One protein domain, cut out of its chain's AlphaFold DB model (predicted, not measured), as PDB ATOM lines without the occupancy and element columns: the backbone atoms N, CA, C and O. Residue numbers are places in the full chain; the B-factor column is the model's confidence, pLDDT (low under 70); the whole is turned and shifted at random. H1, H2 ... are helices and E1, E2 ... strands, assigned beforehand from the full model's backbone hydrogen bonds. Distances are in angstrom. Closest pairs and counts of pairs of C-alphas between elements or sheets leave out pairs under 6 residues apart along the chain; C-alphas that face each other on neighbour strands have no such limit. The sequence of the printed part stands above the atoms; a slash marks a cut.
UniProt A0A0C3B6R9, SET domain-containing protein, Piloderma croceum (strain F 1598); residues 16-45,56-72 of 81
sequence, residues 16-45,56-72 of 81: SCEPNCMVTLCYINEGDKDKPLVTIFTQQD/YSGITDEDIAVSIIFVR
ATOM      1  N   SER A  16     259.272 252.783 263.318       93.50
ATOM      2  CA  SER A  16     258.791 254.055 263.862       93.50
ATOM      3  C   SER A  16     259.888 255.121 263.771       93.50
ATOM      4  O   SER A  16     261.072 254.801 263.913       93.50
ATOM      5  N   CYS A  17     259.497 256.382 263.557       90.69
ATOM      6  CA  CYS A  17     260.390 257.544 263.677       90.69
ATOM      7  C   CYS A  17     260.679 257.911 265.144       90.69
ATOM      8  O   CYS A  17     261.660 258.593 265.419       90.69
ATOM      9  N   GLU A  18     259.845 257.431 266.070       91.56
ATOM     10  CA  GLU A  18     260.037 257.493 267.522       91.56
ATOM     11  C   GLU A  18     260.006 256.050 268.059       91.56
ATOM     12  O   GLU A  18     258.972 255.584 268.550       91.56
ATOM     13  N   PRO A  19     261.073 255.263 267.830       92.94
ATOM     14  CA  PRO A  19     261.100 253.858 268.210       92.94
ATOM     15  C   PRO A  19     261.316 253.681 269.715       92.94
ATOM     16  O   PRO A  19     261.952 254.501 270.370       92.94
ATOM     17  N   ASN A  20     260.833 252.560 270.252       93.69
ATOM     18  CA  ASN A  20     261.121 252.133 271.626       93.69
ATOM     19  C   ASN A  20     262.188 251.030 271.698       93.69
ATOM     20  O   ASN A  20     262.658 250.704 272.790       93.69
ATOM     21  N   CYS A  21     262.593 250.483 270.550       92.00
ATOM     22  CA  CYS A  21     263.649 249.495 270.427       92.00
ATOM     23  C   CYS A  21     264.802 249.993 269.549       92.00
ATOM     24  O   CYS A  21     264.609 250.667 268.537       92.00
ATOM     25  N   MET A  22     266.006 249.544 269.887       88.50
ATOM     26  CA  MET A  22     267.234 249.779 269.141       88.50
ATOM     27  C   MET A  22     267.848 248.463 268.691       88.50
ATOM     28  O   MET A  22     267.862 247.478 269.431       88.50
ATOM     29  N   VAL A  23     268.387 248.461 267.474       87.38
ATOM     30  CA  VAL A  23     269.171 247.344 266.949       87.38
ATOM     31  C   VAL A  23     270.607 247.469 267.460       87.38
ATOM     32  O   VAL A  23     271.194 248.545 267.439       87.38
ATOM     33  N   THR A  24     271.184 246.377 267.946       85.06
ATOM     34  CA  THR A  24     272.519 246.338 268.554       85.06
ATOM     35  C   THR A  24     273.308 245.149 268.031       85.06
ATOM     36  O   THR A  24     272.764 244.052 267.855       85.06
ATOM     37  N   LEU A  25     274.606 245.353 267.807       86.44
ATOM     38  CA  LEU A  25     275.527 244.299 267.403       86.44
ATOM     39  C   LEU A  25     276.094 243.598 268.641       86.44
ATOM     40  O   LEU A  25     276.622 244.231 269.559       86.44
ATOM     41  N   CYS A  26     275.977 242.276 268.669       84.81
ATOM     42  CA  CYS A  26     276.410 241.454 269.787       84.81
ATOM     43  C   CYS A  26     277.392 240.380 269.318       84.81
ATOM     44  O   CYS A  26     277.129 239.655 268.359       84.81
ATOM     45  N   TYR A  27     278.512 240.244 270.023       85.94
ATOM     46  CA  TYR A  27     279.504 239.202 269.765       85.94
ATOM     47  C   TYR A  27     279.469 238.205 270.916       85.94
ATOM     48  O   TYR A  27     279.892 238.509 272.037       85.94
ATOM     49  N   ILE A  28     278.960 237.007 270.636       83.19
ATOM     50  CA  ILE A  28     278.884 235.908 271.600       83.19
ATOM     51  C   ILE A  28     279.673 234.739 271.035       83.19
ATOM     52  O   ILE A  28     279.282 234.164 270.027       83.19
ATOM     53  N   ASN A  29     280.779 234.381 271.692       81.56
ATOM     54  CA  ASN A  29     281.688 233.316 271.238       81.56
ATOM     55  C   ASN A  29     282.200 233.475 269.794       81.56
ATOM     56  O   ASN A  29     282.635 232.497 269.195       81.56
ATOM     57  N   GLU A  30     282.175 234.694 269.260       80.94
ATOM     58  CA  GLU A  30     282.605 235.017 267.903       80.94
ATOM     59  C   GLU A  30     283.901 235.839 267.953       80.94
ATOM     60  O   GLU A  30     284.018 236.785 268.738       80.94
ATOM     61  N   GLY A  31     284.894 235.436 267.158       76.81
ATOM     62  CA  GLY A  31     286.188 236.115 267.030       76.81
ATOM     63  C   GLY A  31     286.289 236.985 265.778       76.81
ATOM     64  O   GLY A  31     287.158 237.859 265.709       76.81
ATOM     65  N   ASP A  32     285.409 236.754 264.806       84.31
ATOM     66  CA  ASP A  32     285.299 237.522 263.577       84.31
ATOM     67  C   ASP A  32     284.489 238.805 263.821       84.31
ATOM     68  O   ASP A  32     283.285 238.778 264.089       84.31
ATOM     69  N   LYS A  33     285.160 239.957 263.729       81.12
ATOM     70  CA  LYS A  33     284.532 241.267 263.951       81.12
ATOM     71  C   LYS A  33     283.515 241.617 262.868       81.12
ATOM     72  O   LYS A  33     282.631 242.429 263.133       81.12
ATOM     73  N   ASP A  34     283.578 240.970 261.711       86.19
ATOM     74  CA  ASP A  34     282.676 241.232 260.592       86.19
ATOM     75  C   ASP A  34     281.404 240.366 260.655       86.19
ATOM     76  O   ASP A  34     280.544 240.454 259.777       86.19
ATOM     77  N   LYS A  35     281.247 239.538 261.706       85.31
ATOM     78  CA  LYS A  35     280.086 238.652 261.910       85.31
ATOM     79  C   LYS A  35     279.362 238.852 263.252       85.31
ATOM     80  O   LYS A  35     279.197 237.900 264.014       85.31
ATOM     81  N   PRO A  36     278.889 240.064 263.568       86.56
ATOM     82  CA  PRO A  36     278.058 240.266 264.748       86.56
ATOM     83  C   PRO A  36     276.703 239.552 264.632       86.56
ATOM     84  O   PRO A  36     276.108 239.465 263.556       86.56
ATOM     85  N   LEU A  37     276.156 239.125 265.770       86.75
ATOM     86  CA  LEU A  37     274.734 238.821 265.901       86.75
ATOM     87  C   LEU A  37     273.946 240.130 265.978       86.75
ATOM     88  O   LEU A  37     274.317 241.046 266.713       86.75
ATOM     89  N   VAL A  38     272.825 240.196 265.265       85.50
ATOM     90  CA  VAL A  38     271.901 241.330 265.338       85.50
ATOM     91  C   VAL A  38     270.902 241.078 266.461       85.50
ATOM     92  O   VAL A  38     270.199 240.067 266.470       85.50
ATOM     93  N   THR A  39     270.849 241.996 267.416       86.94
ATOM     94  CA  THR A  39     269.991 241.925 268.605       86.94
ATOM     95  C   THR A  39     269.129 243.175 268.715       86.94
ATOM     96  O   THR A  39     269.445 244.193 268.104       86.94
ATOM     97  N   ILE A  40     268.021 243.094 269.452       88.56
ATOM     98  CA  ILE A  40     267.092 244.210 269.651       88.56
ATOM     99  C   ILE A  40     266.900 244.405 271.152       88.56
ATOM    100  O   ILE A  40     266.542 243.455 271.849       88.56
ATOM    101  N   PHE A  41     267.133 245.624 271.632       89.56
ATOM    102  CA  PHE A  41     266.941 246.020 273.026       89.56
ATOM    103  C   PHE A  41     265.943 247.164 273.117       89.56
ATOM    104  O   PHE A  41     265.915 248.033 272.249       89.56
ATOM    105  N   THR A  42     265.146 247.187 274.179       91.44
ATOM    106  CA  THR A  42     264.293 248.333 274.485       91.44
ATOM    107  C   THR A  42     265.151 249.488 275.007       91.44
ATOM    108  O   THR A  42     266.077 249.280 275.789       91.44
ATOM    109  N   GLN A  43     264.864 250.713 274.570       88.31
ATOM    110  CA  GLN A  43     265.554 251.934 275.022       88.31
ATOM    111  C   GLN A  43     264.872 252.584 276.233       88.31
ATOM    112  O   GLN A  43     265.414 253.495 276.852       88.31
ATOM    113  N   GLN A  44     263.678 252.105 276.565       89.31
ATOM    114  CA  GLN A  44     262.819 252.585 277.635       89.31
ATOM    115  C   GLN A  44     261.942 251.434 278.136       89.31
ATOM    116  O   GLN A  44     261.873 250.379 277.499       89.31
ATOM    117  N   ASP A  45     261.249 251.647 279.251       94.69
ATOM    118  CA  ASP A  45     260.203 250.728 279.690       94.69
ATOM    119  C   ASP A  45     259.069 250.700 278.650       94.69
ATOM    120  O   ASP A  45     258.648 251.738 278.127       94.69
ATOM    121  N   TYR A  56     264.243 251.802 260.676       89.81
ATOM    122  CA  TYR A  56     264.672 251.052 259.480       89.81
ATOM    123  C   TYR A  56     265.908 251.633 258.801       89.81
ATOM    124  O   TYR A  56     266.576 250.918 258.057       89.81
ATOM    125  N   SER A  57     266.239 252.896 259.078       84.81
ATOM    126  CA  SER A  57     267.501 253.500 258.639       84.81
ATOM    127  C   SER A  57     268.723 252.759 259.194       84.81
ATOM    128  O   SER A  57     269.828 252.956 258.699       84.81
ATOM    129  N   GLY A  58     268.515 251.860 260.163       71.00
ATOM    130  CA  GLY A  58     269.532 250.982 260.708       71.00
ATOM    131  C   GLY A  58     270.349 251.660 261.795       71.00
ATOM    132  O   GLY A  58     269.949 252.674 262.360       71.00
ATOM    133  N   ILE A  59     271.485 251.041 262.098       68.56
ATOM    134  CA  ILE A  59     272.473 251.548 263.044       68.56
ATOM    135  C   ILE A  59     273.357 252.520 262.260       68.56
ATOM    136  O   ILE A  59     274.019 252.100 261.308       68.56
ATOM    137  N   THR A  60     273.342 253.802 262.608       70.94
ATOM    138  CA  THR A  60     274.281 254.770 262.028       70.94
ATOM    139  C   THR A  60     275.669 254.589 262.646       70.94
ATOM    140  O   THR A  60     275.802 253.996 263.716       70.94
ATOM    141  N   ASP A  61     276.724 255.109 262.012       67.19
ATOM    142  CA  ASP A  61     278.084 255.048 262.577       67.19
ATOM    143  C   ASP A  61     278.161 255.670 263.989       67.19
ATOM    144  O   ASP A  61     278.957 255.241 264.826       67.19
ATOM    145  N   GLU A  62     277.287 256.639 264.275       62.59
ATOM    146  CA  GLU A  62     277.127 257.260 265.591       62.59
ATOM    147  C   GLU A  62     276.516 256.283 266.611       62.59
ATOM    148  O   GLU A  62     276.982 256.212 267.749       62.59
ATOM    149  N   ASP A  63     275.555 255.453 266.198       63.22
ATOM    150  CA  ASP A  63     274.907 254.441 267.045       63.22
ATOM    151  C   ASP A  63     275.826 253.233 267.331       63.22
ATOM    152  O   ASP A  63     275.769 252.636 268.415       63.22
ATOM    153  N   ILE A  64     276.718 252.886 266.389       59.25
ATOM    154  CA  ILE A  64     277.716 251.806 266.544       59.25
ATOM    155  C   ILE A  64     278.683 252.121 267.688       59.25
ATOM    156  O   ILE A  64     279.043 251.228 268.460       59.25
ATOM    157  N   ALA A  65     279.087 253.387 267.833       52.34
ATOM    158  CA  ALA A  65     279.994 253.818 268.896       52.34
ATOM    159  C   ALA A  65     279.393 253.658 270.307       52.34
ATOM    160  O   ALA A  65     280.137 253.619 271.289       52.34
ATOM    161  N   VAL A  66     278.065 253.537 270.409       55.25
ATOM    162  CA  VAL A  66     277.322 253.495 271.675       55.25
ATOM    163  C   VAL A  66     276.965 252.063 272.098       55.25
ATOM    164  O   VAL A  66     276.825 251.802 273.293       55.25
ATOM    165  N   SER A  67     276.869 251.108 271.163       61.06
ATOM    166  CA  SER A  67     276.186 249.831 271.430       61.06
ATOM    167  C   SER A  67     276.892 248.619 270.810       61.06
ATOM    168  O   SER A  67     276.438 248.054 269.816       61.06
ATOM    169  N   ILE A  68     277.991 248.168 271.420       66.88
ATOM    170  CA  ILE A  68     278.550 246.832 271.159       66.88
ATOM    171  C   ILE A  68     278.560 246.046 272.459       66.88
ATOM    172  O   ILE A  68     279.226 246.418 273.428       66.88
ATOM    173  N   ILE A  69     277.846 244.924 272.466       70.38
ATOM    174  CA  ILE A  69     277.813 244.030 273.619       70.38
ATOM    175  C   ILE A  69     278.747 242.852 273.348       70.38
ATOM    176  O   ILE A  69     278.517 242.029 272.461       70.38
ATOM    177  N   PHE A  70     279.808 242.755 274.149       65.69
ATOM    178  CA  PHE A  70     280.672 241.579 274.186       65.69
ATOM    179  C   PHE A  70     280.219 240.659 275.311       65.69
ATOM    180  O   PHE A  70     280.610 240.830 276.470       65.69
ATOM    181  N   VAL A  71     279.427 239.643 274.976       63.00
ATOM    182  CA  VAL A  71     279.143 238.564 275.923       63.00
ATOM    183  C   VAL A  71     280.215 237.504 275.729       63.00
ATOM    184  O   VAL A  71     280.106 236.603 274.898       63.00
ATOM    185  N   ARG A  72     281.288 237.582 276.523       51.62
ATOM    186  CA  ARG A  72     282.121 236.394 276.732       51.62
ATOM    187  C   ARG A  72     281.224 235.354 277.375       51.62
ATOM    188  O   ARG A  72     280.632 235.669 278.404       51.62
TER     189      ARG A  72
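Overview. This is residues 16 to 45 and 56 to 72 of the 81 residues of the protein "SET domain-containing protein" of Piloderma croceum (strain F 1598) (UniProt A0A0C3B6R9). Look for a strongly twisted ribbon of three strands: the hairpin of E1 and E2 makes most of it, and the short E3 lies along the far part of E1, residues 25 to 28, on the side away from E2. A single-turn helix, H1, only grazes this sheet, and the loop between E1 and E2 lies at one end of the longest axis. The printed part has 47 residues, with E1, E2, H1 and E3 in that order along the chain; the sheet is mixed, in the order E2, E1, E3. The class is mostly strand, though under half of the residues are in named elements. The whole is only just loose, close to compact, with a radius of gyration of the C-alphas of 11.5 A, and only just elongated, spanning 34 by 22 by 15 A.

Arrangement. Start from Ser 16 and go on to E1, residues 21 to 28, the inner strand, which bends by 51 degrees at residue 25. Next comes E2, residues 37 to 42, an edge strand antiparallel to E1 at 140 degrees between directions. Look there at C-alphas 42 and 21, which face each other at 4.3 A, and at N 24 and O 39, within hydrogen-bond range at 2.8 A. Beyond the cut, H1, residues 61 to 64, only grazes the sheet, with its residues 63 to 64; the closest C-alphas of H1 and E1 are those of Ile 64 and Thr 24, 7.8 A apart. H1 is too short for any pair of O i and N i+4, and its one pair of O i and N i+3 is not within hydrogen-bond range. Last, E3, residues 68 to 71, is the other edge strand, parallel to E1 at 45 degrees. Compare C-alphas 26 and 69, which face each other at 4.8 A, and N 27 and O 69, within hydrogen-bond range at 3.0 A. E2 and E3 are apart.

Along the chain. Find C-alpha 21 at (263.649, 249.495, 270.427); from there E1 runs 20.4 A to C-alpha 28. E2 begins at C-alpha 37, at (274.734, 238.821, 265.901), and runs 16.5 A to C-alpha 42. H1, from Asp 61 to Ile 64, measures 5.1 A. E3 runs 9.6 A from Ile 68 to C-alpha 71 at (279.143, 238.564, 275.923).

Size, cuts and confidence. The C-alphas farthest apart are those of Glu 18 and Gly 31, 33.8 A. Residues 46 to 55 are not printed, and C-alphas 45 and 56 across the cut are 20.7 A apart. Of the links printed whole, E1 to E2 is short and H1 to E3 is tight. The mean pLDDT of the printed part is 79.6; look for values under 70 at residue 59, residues 61 to 68 and residues 70 to 72.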